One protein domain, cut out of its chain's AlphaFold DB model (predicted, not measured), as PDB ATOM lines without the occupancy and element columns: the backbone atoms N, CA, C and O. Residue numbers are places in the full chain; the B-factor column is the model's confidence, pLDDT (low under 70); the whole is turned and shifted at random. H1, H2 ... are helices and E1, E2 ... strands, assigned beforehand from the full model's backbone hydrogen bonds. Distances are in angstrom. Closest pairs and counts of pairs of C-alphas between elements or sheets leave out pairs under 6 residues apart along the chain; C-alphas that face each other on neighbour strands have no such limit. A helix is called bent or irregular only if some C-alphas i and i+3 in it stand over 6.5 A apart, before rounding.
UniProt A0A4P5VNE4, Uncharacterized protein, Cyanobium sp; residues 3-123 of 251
ATOM      1  N   VAL A   3     182.797 186.406 358.669       95.81
ATOM      2  CA  VAL A   3     184.022 187.070 358.207       95.81
ATOM      3  C   VAL A   3     185.179 186.682 359.115       95.81
ATOM      4  O   VAL A   3     185.089 186.831 360.332       95.81
ATOM      5  N   LEU A   4     186.267 186.214 358.507       92.94
ATOM      6  CA  LEU A   4     187.560 186.042 359.162       92.94
ATOM      7  C   LEU A   4     188.498 187.149 358.686       92.94
ATOM      8  O   LEU A   4     188.577 187.422 357.488       92.94
ATOM      9  N   SER A   5     189.204 187.785 359.616       90.94
ATOM     10  CA  SER A   5     190.217 188.796 359.306       90.94
ATOM     11  C   SER A   5     191.447 188.644 360.197       90.94
ATOM     12  O   SER A   5     191.431 187.929 361.198       90.94
ATOM     13  N   THR A   6     192.539 189.309 359.833       86.50
ATOM     14  CA  THR A   6     193.804 189.279 360.573       86.50
ATOM     15  C   THR A   6     194.440 190.662 360.627       86.50
ATOM     16  O   THR A   6     194.238 191.491 359.739       86.50
ATOM     17  N   VAL A   7     195.244 190.917 361.658       81.69
ATOM     18  CA  VAL A   7     196.085 192.122 361.755       81.69
ATOM     19  C   VAL A   7     197.486 191.923 361.167       81.69
ATOM     20  O   VAL A   7     198.287 192.845 361.208       81.69
ATOM     21  N   TYR A   8     197.781 190.753 360.584       63.06
ATOM     22  CA  TYR A   8     199.119 190.317 360.154       63.06
ATOM     23  C   TYR A   8     199.941 191.346 359.343       63.06
ATOM     24  O   TYR A   8     201.141 191.459 359.568       63.06
ATOM     25  N   LEU A   9     199.327 192.124 358.437       64.19
ATOM     26  CA  LEU A   9     200.008 193.194 357.672       64.19
ATOM     27  C   LEU A   9     199.621 194.616 358.104       64.19
ATOM     28  O   LEU A   9     199.923 195.576 357.401       64.19
ATOM     29  N   GLY A  10     198.830 194.767 359.168       66.56
ATOM     30  CA  GLY A  10     198.265 196.063 359.553       66.56
ATOM     31  C   GLY A  10     197.305 196.676 358.518       66.56
ATOM     32  O   GLY A  10     196.852 197.805 358.698       66.56
ATOM     33  N   ALA A  11     196.985 195.955 357.439       71.69
ATOM     34  CA  ALA A  11     196.156 196.428 356.328       71.69
ATOM     35  C   ALA A  11     194.654 196.438 356.649       71.69
ATOM     36  O   ALA A  11     193.880 197.092 355.956       71.69
ATOM     37  N   THR A  12     194.241 195.713 357.688       85.62
ATOM     38  CA  THR A  12     192.851 195.696 358.143       85.62
ATOM     39  C   THR A  12     192.442 197.079 358.645       85.62
ATOM     40  O   THR A  12     193.156 197.711 359.425       85.62
ATOM     41  N   ASP A  13     191.278 197.540 358.191       88.00
ATOM     42  CA  ASP A  13     190.639 198.761 358.671       88.00
ATOM     43  C   ASP A  13     189.631 198.404 359.769       88.00
ATOM     44  O   ASP A  13     188.633 197.723 359.518       88.00
ATOM     45  N   ARG A  14     189.886 198.875 360.994       94.06
ATOM     46  CA  ARG A  14     188.981 198.667 362.126       94.06
ATOM     47  C   ARG A  14     187.584 199.222 361.852       94.06
ATOM     48  O   ARG A  14     186.611 198.551 362.177       94.06
ATOM     49  N   ARG A  15     187.463 200.399 361.228       93.44
ATOM     50  CA  ARG A  15     186.153 201.021 360.970       93.44
ATOM     51  C   ARG A  15     185.301 200.155 360.049       93.44
ATOM     52  O   ARG A  15     184.090 200.086 360.225       93.44
ATOM     53  N   ALA A  16     185.930 199.464 359.098       94.31
ATOM     54  CA  ALA A  16     185.238 198.511 358.238       94.31
ATOM     55  C   ALA A  16     184.741 197.287 359.025       94.31
ATOM     56  O   ALA A  16     183.630 196.820 358.784       94.31
ATOM     57  N   LEU A  17     185.523 196.782 359.986       96.00
ATOM     58  CA  LEU A  17     185.078 195.688 360.858       96.00
ATOM     59  C   LEU A  17     183.928 196.113 361.772       96.00
ATOM     60  O   LEU A  17     182.943 195.383 361.867       96.00
ATOM     61  N   ASP A  18     184.020 197.295 362.384       96.88
ATOM     62  CA  ASP A  18     182.959 197.866 363.221       96.88
ATOM     63  C   ASP A  18     181.646 197.971 362.421       96.88
ATOM     64  O   ASP A  18     180.613 197.436 362.818       96.88
ATOM     65  N   TRP A  19     181.725 198.531 361.211       97.31
ATOM     66  CA  TRP A  19     180.601 198.667 360.281       97.31
ATOM     67  C   TRP A  19     179.962 197.327 359.874       97.31
ATOM     68  O   TRP A  19     178.750 197.260 359.632       97.31
ATOM     69  N   LEU A  20     180.762 196.258 359.763       96.75
ATOM     70  CA  LEU A  20     180.280 194.907 359.460       96.75
ATOM     71  C   LEU A  20     179.542 194.304 360.657       96.75
ATOM     72  O   LEU A  20     178.465 193.729 360.476       96.75
ATOM     73  N   VAL A  21     180.094 194.453 361.864       97.50
ATOM     74  CA  VAL A  21     179.451 194.008 363.110       97.50
ATOM     75  C   VAL A  21     178.106 194.712 363.294       97.50
ATOM     76  O   VAL A  21     177.103 194.043 363.537       97.50
ATOM     77  N   GLU A  22     178.042 196.028 363.065       96.94
ATOM     78  CA  GLU A  22     176.799 196.817 363.106       96.94
ATOM     79  C   GLU A  22     175.709 196.285 362.157       96.94
ATOM     80  O   GLU A  22     174.517 196.431 362.420       96.94
ATOM     81  N   ARG A  23     176.098 195.630 361.057       97.38
ATOM     82  CA  ARG A  23     175.185 195.013 360.076       97.38
ATOM     83  C   ARG A  23     174.848 193.556 360.376       97.38
ATOM     84  O   ARG A  23     174.274 192.869 359.531       97.38
ATOM     85  N   GLY A  24     175.213 193.068 361.559       96.62
ATOM     86  CA  GLY A  24     174.956 191.696 361.984       96.62
ATOM     87  C   GLY A  24     175.894 190.670 361.346       96.62
ATOM     88  O   GLY A  24     175.560 189.482 361.280       96.62
ATOM     89  N   ALA A  25     177.059 191.089 360.840       97.31
ATOM     90  CA  ALA A  25     178.092 190.137 360.464       97.31
ATOM     91  C   ALA A  25     178.702 189.506 361.721       97.31
ATOM     92  O   ALA A  25     179.019 190.187 362.692       97.31
ATOM     93  N   GLN A  26     178.921 188.196 361.676       97.94
ATOM     94  CA  GLN A  26     179.769 187.524 362.647       97.94
ATOM     95  C   GLN A  26     181.205 187.716 362.181       97.94
ATOM     96  O   GLN A  26     181.578 187.233 361.110       97.94
ATOM     97  N   VAL A  27     181.989 188.451 362.959       97.00
ATOM     98  CA  VAL A  27     183.388 188.732 362.653       97.00
ATOM     99  C   VAL A  27     184.249 188.001 363.671       97.00
ATOM    100  O   VAL A  27     184.004 188.089 364.874       97.00
ATOM    101  N   ARG A  28     185.263 187.280 363.196       94.69
ATOM    102  CA  ARG A  28     186.357 186.816 364.045       94.69
ATOM    103  C   ARG A  28     187.679 187.351 363.510       94.69
ATOM    104  O   ARG A  28     187.905 187.378 362.298       94.69
ATOM    105  N   VAL A  29     188.534 187.813 364.412       91.81
ATOM    106  CA  VAL A  29     189.809 188.447 364.074       91.81
ATOM    107  C   VAL A  29     190.929 187.692 364.761       91.81
ATOM    108  O   VAL A  29     190.890 187.471 365.968       91.81
ATOM    109  N   SER A  30     191.950 187.331 363.993       86.94
ATOM    110  CA  SER A  30     193.208 186.880 364.567       86.94
ATOM    111  C   SER A  30     194.132 188.082 364.752       86.94
ATOM    112  O   SER A  30     194.541 188.734 363.784       86.94
ATOM    113  N   THR A  31     194.433 188.415 366.007       73.00
ATOM    114  CA  THR A  31     195.441 189.430 366.355       73.00
ATOM    115  C   THR A  31     196.852 188.842 366.435       73.00
ATOM    116  O   THR A  31     197.827 189.578 366.599       73.00
ATOM    117  N   ASP A  32     196.972 187.521 366.280       65.25
ATOM    118  CA  ASP A  32     198.245 186.821 366.224       65.25
ATOM    119  C   ASP A  32     198.889 187.012 364.842       65.25
ATOM    120  O   ASP A  32     198.593 186.320 363.867       65.25
ATOM    121  N   THR A  33     199.808 187.974 364.757       50.91
ATOM    122  CA  THR A  33     200.611 188.254 363.557       50.91
ATOM    123  C   THR A  33     201.687 187.195 363.277       50.91
ATOM    124  O   THR A  33     202.487 187.360 362.355       50.91
ATOM    125  N   ARG A  34     201.761 186.105 364.052       45.50
ATOM    126  CA  ARG A  34     202.823 185.090 363.949       45.50
ATOM    127  C   ARG A  34     202.288 183.689 363.650       45.50
ATOM    128  O   ARG A  34     202.961 182.965 362.918       45.50
ATOM    129  N   ARG A  35     201.113 183.306 364.165       41.38
ATOM    130  CA  ARG A  35     200.490 181.988 363.914       41.38
ATOM    131  C   ARG A  35     199.650 181.946 362.635       41.38
ATOM    132  O   ARG A  35     199.887 181.076 361.795       41.38
ATOM    133  N   THR A  36     198.809 182.957 362.421       44.19
ATOM    134  CA  THR A  36     197.793 182.954 361.363       44.19
ATOM    135  C   THR A  36     198.200 183.825 360.187       44.19
ATOM    136  O   THR A  36     197.879 185.013 360.095       44.19
ATOM    137  N   ARG A  37     198.881 183.230 359.211       53.41
ATOM    138  CA  ARG A  37     199.146 183.889 357.924       53.41
ATOM    139  C   ARG A  37     197.988 183.690 356.954       53.41
ATOM    140  O   ARG A  37     198.201 183.253 355.821       53.41
ATOM    141  N   LEU A  38     196.761 184.003 357.385       59.16
ATOM    142  CA  LEU A  38     195.617 184.028 356.476       59.16
ATOM    143  C   LEU A  38     195.811 185.178 355.479       59.16
ATOM    144  O   LEU A  38     195.396 186.312 355.689       59.16
ATOM    145  N   HIS A  39     196.488 184.862 354.381       61.81
ATOM    146  CA  HIS A  39     196.638 185.729 353.220       61.81
ATOM    147  C   HIS A  39     195.698 185.359 352.090       61.81
ATOM    148  O   HIS A  39     195.651 186.094 351.102       61.81
ATOM    149  N   ALA A  40     194.970 184.250 352.224       66.81
ATOM    150  CA  ALA A  40     193.930 183.880 351.288       66.81
ATOM    151  C   ALA A  40     192.867 184.983 351.276       66.81
ATOM    152  O   ALA A  40     192.324 185.335 352.322       66.81
ATOM    153  N   LYS A  41     192.587 185.534 350.094       85.00
ATOM    154  CA  LYS A  41     191.397 186.346 349.880       85.00
ATOM    155  C   LYS A  41     190.409 185.468 349.171       85.00
ATOM    156  O   LYS A  41     190.646 185.026 348.043       85.00
ATOM    157  N   ALA A  42     189.352 185.143 349.889       90.25
ATOM    158  CA  ALA A  42     188.372 184.242 349.366       90.25
ATOM    159  C   ALA A  42     186.978 184.579 349.858       90.25
ATOM    160  O   ALA A  42     186.780 185.035 350.982       90.25
ATOM    161  N   TRP A  43     186.021 184.328 348.977       93.06
ATOM    162  CA  TRP A  43     184.631 184.717 349.129       93.06
ATOM    163  C   TRP A  43     183.772 183.522 348.773       93.06
ATOM    164  O   TRP A  43     183.863 183.035 347.651       93.06
ATOM    165  N   LEU A  44     182.936 183.060 349.697       94.00
ATOM    166  CA  LEU A  44     181.968 182.001 349.437       94.00
ATOM    167  C   LEU A  44     180.555 182.568 349.502       94.00
ATOM    168  O   LEU A  44     180.140 183.146 350.504       94.00
ATOM    169  N   PHE A  45     179.813 182.369 348.420       94.88
ATOM    170  CA  PHE A  45     178.434 182.799 348.282       94.88
ATOM    171  C   PHE A  45     177.531 181.574 348.231       94.88
ATOM    172  O   PHE A  45     177.475 180.869 347.217       94.88
ATOM    173  N   HIS A  46     176.798 181.349 349.318       92.12
ATOM    174  CA  HIS A  46     175.748 180.341 349.360       92.12
ATOM    175  C   HIS A  46     174.504 180.850 348.635       92.12
ATOM    176  O   HIS A  46     174.051 181.971 348.871       92.12
ATOM    177  N   ARG A  47     173.937 180.021 347.754       90.81
ATOM    178  CA  ARG A  47     172.677 180.323 347.062       90.81
ATOM    179  C   ARG A  47     171.639 179.272 347.414       90.81
ATOM    180  O   ARG A  47     171.930 178.082 347.349       90.81
ATOM    181  N   ALA A  48     170.412 179.707 347.699       87.94
ATOM    182  CA  ALA A  48     169.293 178.806 347.987       87.94
ATOM    183  C   ALA A  48     169.001 177.826 346.834       87.94
ATOM    184  O   ALA A  48     168.486 176.739 347.061       87.94
ATOM    185  N   SER A  49     169.390 178.175 345.604       87.81
ATOM    186  CA  SER A  49     169.278 177.310 344.426       87.81
ATOM    187  C   SER A  49     170.256 176.124 344.402       87.81
ATOM    188  O   SER A  49     170.262 175.371 343.434       87.81
ATOM    189  N   GLY A  50     171.149 175.987 345.389       81.00
ATOM    190  CA  GLY A  50     172.199 174.959 345.413       81.00
ATOM    191  C   GLY A  50     173.398 175.254 344.500       81.00
ATOM    192  O   GLY A  50     174.395 174.540 344.533       81.00
ATOM    193  N   SER A  51     173.351 176.336 343.718       87.31
ATOM    194  CA  SER A  51     174.428 176.760 342.809       87.31
ATOM    195  C   SER A  51     175.390 177.750 343.475       87.31
ATOM    196  O   SER A  51     175.588 178.867 342.993       87.31
ATOM    197  N   SER A  52     175.946 177.368 344.624       93.25
ATOM    198  CA  SER A  52     176.904 178.191 345.372       93.25
ATOM    199  C   SER A  52     178.177 178.460 344.561       93.25
ATOM    200  O   SER A  52     178.576 177.668 343.702       93.25
ATOM    201  N   THR A  53     178.819 179.595 344.820       94.75
ATOM    202  CA  THR A  53     180.030 180.015 344.102       94.75
ATOM    203  C   THR A  53     181.080 180.510 345.072       94.75
ATOM    204  O   THR A  53     180.741 181.274 345.976       94.75
ATOM    205  N   ALA A  54     182.338 180.146 344.847       93.44
ATOM    206  CA  ALA A  54     183.468 180.724 345.558       93.44
ATOM    207  C   ALA A  54     184.380 181.507 344.612       93.44
ATOM    208  O   ALA A  54     184.490 181.184 343.430       93.44
ATOM    209  N   TYR A  55     185.048 182.517 345.151       92.44
ATOM    210  CA  TYR A  55     186.146 183.221 344.503       92.44
ATOM    211  C   TYR A  55     187.375 183.101 345.385       92.44
ATOM    212  O   TYR A  55     187.270 183.278 346.596       92.44
ATOM    213  N   ILE A  56     188.523 182.794 344.789       87.69
ATOM    214  CA  ILE A  56     189.807 182.696 345.487       87.69
ATOM    215  C   ILE A  56     190.843 183.436 344.653       87.69
ATOM    216  O   ILE A  56     190.949 183.187 343.449       87.69
ATOM    217  N   GLY A  57     191.618 184.321 345.273       80.25
ATOM    218  CA  GLY A  57     192.644 185.049 344.543       80.25
ATOM    219  C   GLY A  57     193.365 186.120 345.344       80.25
ATOM    220  O   GLY A  57     193.601 185.980 346.549       80.25
ATOM    221  N   SER A  58     193.760 187.167 344.623       71.12
ATOM    222  CA  SER A  58     194.592 188.274 345.115       71.12
ATOM    223  C   SER A  58     193.778 189.475 345.625       71.12
ATOM    224  O   SER A  58     194.274 190.216 346.481       71.12
ATOM    225  N   SER A  59     192.491 189.565 345.260       75.56
ATOM    226  CA  SER A  59     191.626 190.693 345.615       75.56
ATOM    227  C   SER A  59     191.251 190.742 347.096       75.56
ATOM    228  O   SER A  59     190.426 189.956 347.567       75.56
ATOM    229  N   ASN A  60     191.777 191.726 347.827       78.94
ATOM    230  CA  ASN A  60     191.250 192.096 349.145       78.94
ATOM    231  C   ASN A  60     189.869 192.772 349.029       78.94
ATOM    232  O   ASN A  60     189.458 193.210 347.958       78.94
ATOM    233  N   LEU A  61     189.171 192.921 350.158       83.44
ATOM    234  CA  LEU A  61     187.974 193.765 350.247       83.44
ATOM    235  C   LEU A  61     188.377 195.241 350.315       83.44
ATOM    236  O   LEU A  61     188.375 195.850 351.382       83.44
ATOM    237  N   SER A  62     188.777 195.806 349.182       74.69
ATOM    238  CA  SER A  62     189.124 197.221 349.055       74.69
ATOM    239  C   SER A  62     188.715 197.750 347.685       74.69
ATOM    240  O   SER A  62     188.642 196.990 346.721       74.69
ATOM    241  N   ALA A  63     188.452 199.056 347.581       70.25
ATOM    242  CA  ALA A  63     188.070 199.665 346.307       70.25
ATOM    243  C   ALA A  63     189.110 199.418 345.192       70.25
ATOM    244  O   ALA A  63     188.702 198.959 344.126       70.25
ATOM    245  N   PRO A  64     190.434 199.579 345.424       62.53
ATOM    246  CA  PRO A  64     191.426 199.278 344.395       62.53
ATOM    247  C   PRO A  64     191.383 197.816 343.942       62.53
ATOM    248  O   PRO A  64     191.406 197.556 342.752       62.53
ATOM    249  N   ALA A  65     191.255 196.856 344.861       66.81
ATOM    250  CA  ALA A  65     191.264 195.431 344.518       66.81
ATOM    251  C   ALA A  65     189.956 194.931 343.867       66.81
ATOM    252  O   ALA A  65     189.916 193.819 343.339       66.81
ATOM    253  N   LEU A  66     188.872 195.709 343.943       71.94
ATOM    254  CA  LEU A  66     187.562 195.337 343.399       71.94
ATOM    255  C   LEU A  66     187.187 196.085 342.118       71.94
ATOM    256  O   LEU A  66     186.321 195.600 341.392       71.94
ATOM    257  N   LEU A  67     187.786 197.249 341.862       64.81
ATOM    258  CA  LEU A  67     187.414 198.118 340.743       64.81
ATOM    259  C   LEU A  67     188.554 198.278 339.734       64.81
ATOM    260  O   LEU A  67     188.390 197.916 338.573       64.81
ATOM    261  N   ASP A  68     189.704 198.782 340.185       52.47
ATOM    262  CA  ASP A  68     190.737 199.327 339.288       52.47
ATOM    263  C   ASP A  68     192.033 198.491 339.245       52.47
ATOM    264  O   ASP A  68     192.925 198.736 338.433       52.47
ATOM    265  N   GLY A  69     192.171 197.517 340.144       56.41
ATOM    266  CA  GLY A  69     193.379 196.726 340.351       56.41
ATOM    267  C   GLY A  69     193.533 195.570 339.366       56.41
ATOM    268  O   GLY A  69     192.568 194.917 338.969       56.41
ATOM    269  N   LEU A  70     194.786 195.267 339.014       59.06
ATOM    270  CA  LEU A  70     195.141 194.075 338.241       59.06
ATOM    271  C   LEU A  70     195.166 192.848 339.157       59.06
ATOM    272  O   LEU A  70     196.213 192.456 339.669       59.06
ATOM    273  N   GLU A  71     193.998 192.250 339.356       72.38
ATOM    274  CA  GLU A  71     193.808 191.138 340.281       72.38
ATOM    275  C   GLU A  71     193.516 189.833 339.541       72.38
ATOM    276  O   GLU A  71     192.723 189.769 338.600       72.38
ATOM    277  N   TRP A  72     194.139 188.757 340.009       78.06
ATOM    278  CA  TRP A  72     193.886 187.410 339.515       78.06
ATOM    279  C   TRP A  72     192.978 186.684 340.499       78.06
ATOM    280  O   TRP A  72     193.343 186.496 341.665       78.06
ATOM    281  N   ASN A  73     191.811 186.263 340.013       84.94
ATOM    282  CA  ASN A  73     190.815 185.525 340.780       84.94
ATOM    283  C   ASN A  73     190.319 184.316 339.990       84.94
ATOM    284  O   ASN A  73     190.070 184.398 338.788       84.94
ATOM    285  N   VAL A  74     190.118 183.203 340.688       89.19
ATOM    286  CA  VAL A  74     189.481 182.005 340.140       89.19
ATOM    287  C   VAL A  74     188.071 181.904 340.700       89.19
ATOM    288  O   VAL A  74     187.876 181.972 341.915       89.19
ATOM    289  N   ARG A  75     187.088 181.715 339.811       92.94
ATOM    290  CA  ARG A  75     185.707 181.395 340.183       92.94
ATOM    291  C   ARG A  75     185.530 179.881 340.240       92.94
ATOM    292  O   ARG A  75     185.806 179.191 339.267       92.94
ATOM    293  N   LEU A  76     185.000 179.391 341.353       89.94
ATOM    294  CA  LEU A  76     184.565 178.012 341.539       89.94
ATOM    295  C   LEU A  76     183.039 177.983 341.583       89.94
ATOM    296  O   LEU A  76     182.429 178.720 342.360       89.94
ATOM    297  N   ALA A  77     182.412 177.134 340.774       90.81
ATOM    298  CA  ALA A  77     180.965 176.949 340.769       90.81
ATOM    299  C   ALA A  77     180.602 175.553 341.282       90.81
ATOM    300  O   ALA A  77     181.204 174.566 340.866       90.81
ATOM    301  N   ALA A  78     179.594 175.460 342.154       87.81
ATOM    302  CA  ALA A  78     179.146 174.190 342.732       87.81
ATOM    303  C   ALA A  78     178.792 173.139 341.666       87.81
ATOM    304  O   ALA A  78     179.104 171.967 341.841       87.81
ATOM    305  N   LEU A  79     178.164 173.568 340.567       87.94
ATOM    306  CA  LEU A  79     177.727 172.686 339.480       87.94
ATOM    307  C   LEU A  79     178.895 172.111 338.665       87.94
ATOM    308  O   LEU A  79     178.787 171.011 338.140       87.94
ATOM    309  N   GLU A  80     180.000 172.848 338.568       88.44
ATOM    310  CA  GLU A  80     181.170 172.466 337.767       88.44
ATOM    311  C   GLU A  80     182.198 171.713 338.620       88.44
ATOM    312  O   GLU A  80     182.758 170.703 338.204       88.44
ATOM    313  N   THR A  81     182.444 172.192 339.844       87.94
ATOM    314  CA  THR A  81     183.523 171.708 340.715       87.94
ATOM    315  C   THR A  81     183.053 171.503 342.165       87.94
ATOM    316  O   THR A  81     183.571 172.149 343.086       87.94
ATOM    317  N   PRO A  82     182.096 170.593 342.423       89.81
ATOM    318  CA  PRO A  82     181.478 170.435 343.744       89.81
ATOM    319  C   PRO A  82     182.466 169.973 344.825       89.81
ATOM    320  O   PRO A  82     182.362 170.375 345.983       89.81
ATOM    321  N   ALA A  83     183.455 169.148 344.465       90.62
ATOM    322  CA  ALA A  83     184.466 168.667 345.408       90.62
ATOM    323  C   ALA A  83     185.384 169.792 345.917       90.62
ATOM    324  O   ALA A  83     185.700 169.835 347.106       90.62
ATOM    325  N   MET A  84     185.778 170.724 345.040       88.94
ATOM    326  CA  MET A  84     186.605 171.868 345.439       88.94
ATOM    327  C   MET A  84     185.837 172.825 346.347       88.94
ATOM    328  O   MET A  84     186.396 173.304 347.329       88.94
ATOM    329  N   LEU A  85     184.551 173.048 346.063       90.94
ATOM    330  CA  LEU A  85     183.713 173.898 346.903       90.94
ATOM    331  C   LEU A  85     183.541 173.313 348.313       90.94
ATOM    332  O   LEU A  85     183.730 174.029 349.290       90.94
ATOM    333  N   ARG A  86     183.305 171.999 348.432       89.88
ATOM    334  CA  ARG A  86     183.250 171.323 349.742       89.88
ATOM    335  C   ARG A  86     184.565 171.418 350.514       89.88
ATOM    336  O   ARG A  86     184.556 171.600 351.726       89.88
ATOM    337  N   LYS A  87     185.708 171.304 349.829       89.88
ATOM    338  CA  LYS A  87     187.023 171.469 350.469       89.88
ATOM    339  C   LYS A  87     187.220 172.896 350.982       89.88
ATOM    340  O   LYS A  87     187.759 173.079 352.071       89.88
ATOM    341  N   PHE A  88     186.780 173.884 350.204       91.06
ATOM    342  CA  PHE A  88     186.788 175.285 350.610       91.06
ATOM    343  C   PHE A  88     185.945 175.501 351.872       91.06
ATOM    344  O   PHE A  88     186.455 176.040 352.850       91.06
ATOM    345  N   GLU A  89     184.697 175.026 351.868       91.31
ATOM    346  CA  GLU A  89     183.793 175.076 353.025       91.31
ATOM    347  C   GLU A  89     184.432 174.433 354.257       91.31
ATOM    348  O   GLU A  89     184.556 175.084 355.287       91.31
ATOM    349  N   GLY A  90     184.941 173.203 354.132       90.44
ATOM    350  CA  GLY A  90     185.589 172.507 355.246       90.44
ATOM    351  C   GLY A  90     186.808 173.250 355.802       90.44
ATOM    352  O   GLY A  90     187.017 173.266 357.009       90.44
ATOM    353  N   THR A  91     187.586 173.907 354.938       89.31
ATOM    354  CA  THR A  91     188.746 174.708 355.363       89.31
ATOM    355  C   THR A  91     188.304 175.979 356.091       89.31
ATOM    356  O   THR A  91     188.892 176.341 357.105       89.31
ATOM    357  N   PHE A  92     187.252 176.643 355.604       91.75
ATOM    358  CA  PHE A  92     186.679 177.804 356.279       91.75
ATOM    359  C   PHE A  92     186.122 177.438 357.660       91.75
ATOM    360  O   PHE A  92     186.399 178.145 358.626       91.75
ATOM    361  N   GLU A  93     185.378 176.333 357.770       92.31
ATOM    362  CA  GLU A  93     184.838 175.865 359.051       92.31
ATOM    363  C   GLU A  93     185.946 175.477 360.032       92.31
ATOM    364  O   GLU A  93     185.864 175.835 361.203       92.31
ATOM    365  N   ALA A  94     187.016 174.825 359.561       87.69
ATOM    366  CA  ALA A  94     188.174 174.520 360.399       87.69
ATOM    367  C   ALA A  94     188.769 175.798 361.011       87.69
ATOM    368  O   ALA A  94     188.859 175.902 362.230       87.69
ATOM    369  N   TYR A  95     189.062 176.816 360.193       87.69
ATOM    370  CA  TYR A  95     189.578 178.099 360.696       87.69
ATOM    371  C   TYR A  95     188.608 178.805 361.628       87.69
ATOM    372  O   TYR A  95     189.017 179.496 362.561       87.69
ATOM    373  N   TRP A  96     187.314 178.666 361.363       91.19
ATOM    374  CA  TRP A  96     186.321 179.258 362.226       91.19
ATOM    375  C   TRP A  96     186.318 178.604 363.606       91.19
ATOM    376  O   TRP A  96     186.271 179.332 364.590       91.19
ATOM    377  N   GLU A  97     186.396 177.277 363.697       87.75
ATOM    378  CA  GLU A  97     186.265 176.534 364.956       87.75
ATOM    379  C   GLU A  97     187.585 176.340 365.729       87.75
ATOM    380  O   GLU A  97     187.549 176.216 366.950       87.75
ATOM    381  N   GLU A  98     188.754 176.377 365.075       76.31
ATOM    382  CA  GLU A  98     190.080 176.096 365.673       76.31
ATOM    383  C   GLU A  98     190.540 177.093 366.761       76.31
ATOM    384  O   GLU A  98     191.604 176.924 367.358       76.31
ATOM    385  N   GLY A  99     189.746 178.126 367.067       71.62
ATOM    386  CA  GLY A  99     189.987 179.059 368.178       71.62
ATOM    387  C   GLY A  99     191.100 180.087 367.934       71.62
ATOM    388  O   GLY A  99     191.339 180.940 368.783       71.62
ATOM    389  N   GLU A 100     191.756 180.046 366.772       77.94
ATOM    390  CA  GLU A 100     192.810 180.989 366.364       77.94
ATOM    391  C   GLU A 100     192.268 182.393 366.014       77.94
ATOM    392  O   GLU A 100     192.984 183.400 366.093       77.94
ATOM    393  N   PHE A 101     190.989 182.475 365.640       88.19
ATOM    394  CA  PHE A 101     190.276 183.725 365.396       88.19
ATOM    395  C   PHE A 101     189.309 184.005 366.544       88.19
ATOM    396  O   PHE A 101     188.347 183.266 366.762       88.19
ATOM    397  N   GLU A 102     189.523 185.114 367.247       90.25
ATOM    398  CA  GLU A 102     188.670 185.506 368.364       90.25
ATOM    399  C   GLU A 102     187.424 186.250 367.866       90.25
ATOM    400  O   GLU A 102     187.536 187.087 366.964       90.25
ATOM    401  N   PRO A 103     186.235 186.011 368.451       95.06
ATOM    402  CA  PRO A 103     185.053 186.820 368.180       95.06
ATOM    403  C   PRO A 103     185.314 188.316 368.379       95.06
ATOM    404  O   PRO A 103     185.830 188.741 369.412       95.06
ATOM    405  N   TYR A 104     184.918 189.114 367.391       95.62
ATOM    406  CA  TYR A 104     185.009 190.568 367.417       95.62
ATOM    407  C   TYR A 104     183.606 191.168 367.390       95.62
ATOM    408  O   TYR A 104     182.845 190.957 366.447       95.62
ATOM    409  N   THR A 105     183.268 191.915 368.439       96.44
ATOM    410  CA  THR A 105     181.949 192.523 368.660       96.44
ATOM    411  C   THR A 105     182.019 194.046 368.758       96.44
ATOM    412  O   THR A 105     181.049 194.668 369.177       96.44
ATOM    413  N   ALA A 106     183.150 194.650 368.374       95.38
ATOM    414  CA  ALA A 106     183.368 196.096 368.362       95.38
ATOM    415  C   ALA A 106     183.140 196.794 369.722       95.38
ATOM    416  O   ALA A 106     182.701 197.942 369.764       95.38
ATOM    417  N   THR A 107     183.448 196.133 370.848       95.12
ATOM    418  CA  THR A 107     183.433 196.824 372.152       95.12
ATOM    419  C   THR A 107     184.585 197.834 372.236       95.12
ATOM    420  O   THR A 107     185.605 197.639 371.563       95.12
ATOM    421  N   PRO A 108     184.487 198.886 373.069       93.38
ATOM    422  CA  PRO A 108     185.565 199.865 373.229       93.38
ATOM    423  C   PRO A 108     186.926 199.223 373.540       93.38
ATOM    424  O   PRO A 108     187.946 199.599 372.966       93.38
ATOM    425  N   GLU A 109     186.949 198.191 374.384       90.31
ATOM    426  CA  GLU A 109     188.166 197.464 374.754       90.31
ATOM    427  C   GLU A 109     188.753 196.704 373.558       90.31
ATOM    428  O   GLU A 109     189.965 196.725 373.327       90.31
ATOM    429  N   GLN A 110     187.898 196.050 372.765       90.94
ATOM    430  CA  GLN A 110     188.321 195.333 371.564       90.94
ATOM    431  C   GLN A 110     188.848 196.285 370.490       90.94
ATOM    432  O   GLN A 110     189.832 195.952 369.832       90.94
ATOM    433  N   GLN A 111     188.231 197.458 370.334       91.56
ATOM    434  CA  GLN A 111     188.666 198.484 369.387       91.56
ATOM    435  C   GLN A 111     190.061 199.008 369.737       91.56
ATOM    436  O   GLN A 111     190.935 199.027 368.873       91.56
ATOM    437  N   VAL A 112     190.296 199.356 371.008       88.56
ATOM    438  CA  VAL A 112     191.610 199.809 371.497       88.56
ATOM    439  C   VAL A 112     192.668 198.724 371.307       88.56
ATOM    440  O   VAL A 112     193.750 198.991 370.780       88.56
ATOM    441  N   ARG A 113     192.351 197.476 371.683       85.50
ATOM    442  CA  ARG A 113     193.249 196.330 371.490       85.50
ATOM    443  C   ARG A 113     193.599 196.147 370.013       85.50
ATOM    444  O   ARG A 113     194.765 195.957 369.675       85.50
ATOM    445  N   LEU A 114     192.603 196.212 369.133       87.06
ATOM    446  CA  LEU A 114     192.787 196.040 367.698       87.06
ATOM    447  C   LEU A 114     193.642 197.163 367.092       87.06
ATOM    448  O   LEU A 114     194.575 196.862 366.353       87.06
ATOM    449  N   ASP A 115     193.379 198.423 367.445       85.81
ATOM    450  CA  ASP A 115     194.167 199.579 366.991       85.81
ATOM    451  C   ASP A 115     195.640 199.454 367.404       85.81
ATOM    452  O   ASP A 115     196.532 199.683 366.585       85.81
ATOM    453  N   HIS A 116     195.904 199.007 368.635       81.75
ATOM    454  CA  HIS A 116     197.257 198.724 369.112       81.75
ATOM    455  C   HIS A 116     197.945 197.612 368.298       81.75
ATOM    456  O   HIS A 116     199.097 197.748 367.894       81.75
ATOM    457  N   HIS A 117     197.259 196.506 368.000       79.94
ATOM    458  CA  HIS A 117     197.854 195.454 367.169       79.94
ATOM    459  C   HIS A 117     198.088 195.900 365.719       79.94
ATOM    460  O   HIS A 117     199.080 195.501 365.106       79.94
ATOM    461  N   LEU A 118     197.208 196.737 365.166       80.50
ATOM    462  CA  LEU A 118     197.367 197.299 363.827       80.50
ATOM    463  C   LEU A 118     198.537 198.287 363.756       80.50
ATOM    464  O   LEU A 118     199.263 198.264 362.764       80.50
ATOM    465  N   SER A 119     198.754 199.125 364.777       74.81
ATOM    466  CA  SER A 119     199.900 200.046 364.811       74.81
ATOM    467  C   SER A 119     201.227 199.290 364.871       74.81
ATOM    468  O   SER A 119     202.123 199.571 364.071       74.81
ATOM    469  N   LEU A 120     201.305 198.255 365.714       68.88
ATOM    470  CA  LEU A 120     202.453 197.352 365.780       68.88
ATOM    471  C   LEU A 120     202.718 196.666 364.434       68.88
ATOM    472  O   LEU A 120     203.855 196.631 363.969       68.88
ATOM    473  N   ALA A 121     201.675 196.158 363.771       66.81
ATOM    474  CA  ALA A 121     201.814 195.486 362.479       66.81
ATOM    475  C   ALA A 121     202.223 196.431 361.332       66.81
ATOM    476  O   ALA A 121     202.832 195.985 360.361       66.81
ATOM    477  N   ARG A 122     201.920 197.732 361.441       64.81
ATOM    478  CA  ARG A 122     202.369 198.774 360.497       64.81
ATOM    479  C   ARG A 122     203.801 199.249 360.760       64.81
ATOM    480  O   ARG A 122     204.313 200.037 359.972       64.81
ATOM    481  N   GLY A 123     204.439 198.801 361.844       57.41
ATOM    482  CA  GLY A 123     205.754 199.294 362.260       57.41
ATOM    483  C   GLY A 123     205.728 200.745 362.745       57.41
ATOM    484  O   GLY A 123     206.751 201.422 362.695       57.41
TER     485      GLY A 123
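AT A GLANCE: This is residues 3 to 123 of the 251 residues of an uncharacterized protein of Cyanobium sp (UniProt A0A4P5VNE4). Picture two small three-stranded sheets set apart from each other and bridged by one long helix, H3, which crosses one face of the sheet E3 E4 E5 and reaches the sheet E1 E2 E6 with its residues 92 to 96. H1 covers the opposite face of the sheet E1 E2 E6, H4 sits at that same end of the domain, and the short H2 lies off both sheets, in the stretch between E4 and E5. The 121 printed residues include four named helices and six named strands, in the order E1 H1 E2 E3 E4 H2 E5 H3 E6 H4, a mixed class of helices and strands. One sheet is mixed, in the order E1 E2 E6, and the other is antiparallel, in the order E3 E4 E5. The whole is compact, with a radius of gyration of the C-alphas of 15.3 A and spans of 44 by 32 by 28 A.

IN THESE COORDINATES: Find C-alpha 3 at (184.022, 187.070, 358.207); there E1 begins, residues 3 to 6. H1 follows as residues 14 to 22, 12.4 A from first to last C-alpha, and E2 as residues 26 to 30, 13.6 A. Next look for E3, residues 41 to 45, 13.5 A, and E4, residues 53 to 57, 13.6 A. H2 is residues 63 to 68, 7.5 A; it is irregular, but only just, with C-alphas 65 and 68 at 6.54 A. E5 takes residues 73 to 77, 13.1 A. From C-alpha 82 at (181.478, 170.435, 343.744) H3 runs 22.6 A to C-alpha 97 at (186.265, 176.534, 364.956). E6 is residues 102 to 104, 6.3 A, and H4 is residues 108 to 121, 20.0 A, ending at C-alpha 121 at (201.814, 195.486, 362.479).

HOW THE PARTS SIT: Start at E1 and E2, parallel neighbours at 19 degrees, where N 5 and O 28 are 3.0 A apart, within hydrogen-bond range. E1, H1 and E2 form a strand-helix-strand unit, two parallel neighbour strands with a helix between, and its crossover is right-handed. H1 is on this sheet at a height of 9.3 A, over E2 and along the strands; the closest C-alphas of H1 and E2, those of Val 21 and Val 27, are 6.6 A apart. E6 is antiparallel to E2, with N 29 and O 102 at 2.8 A. In the other sheet E3 and E4 form an antiparallel hairpin, with N 45 and O 53 at 2.8 A, and E5 is antiparallel to E4, with N 76 and O 54 at 2.8 A. H3 is on one face of this sheet, making two layers, a helix layer and a strand layer; its height is 10.5 A, and it runs across the strands, at 69 degrees to E3 on the local plane. The closest C-alphas of H3 and E5, those of Leu 76 and Leu 85, are 6.8 A apart. H3 is also on the sheet E1 E2 E6, on the opposite face from H1 and over none of its strands, with the C-alphas of Leu 4 and Trp 96 the closest to E1 at 7.5 A. H4 only grazes that sheet, with residues 110 to 118. H1 and H4 only just touch, with 3 pairs of C-alphas within 8 A, the closest being Arg 14 and Asp 115 at 7.2 A; H4 uses residues 111 to 115 alone. They run opposite ways at a shallow tilt of 34 degrees, only just short of steep. H2 touches no helix and is not on either sheet. In H1, H2, H3 and H4 every O i to N i+4 pair is within hydrogen-bond range.

THE WHOLE: The two C-alphas farthest apart, those of Ser 49 and Gly 123, are 46.2 A apart. The printed part has no cut, and no link is long. The mean pLDDT of the printed part is 83.0; look for values under 70 at residues 8 to 10, 32 to 40, 64 to 65, 67 to 70 and 120 to 123.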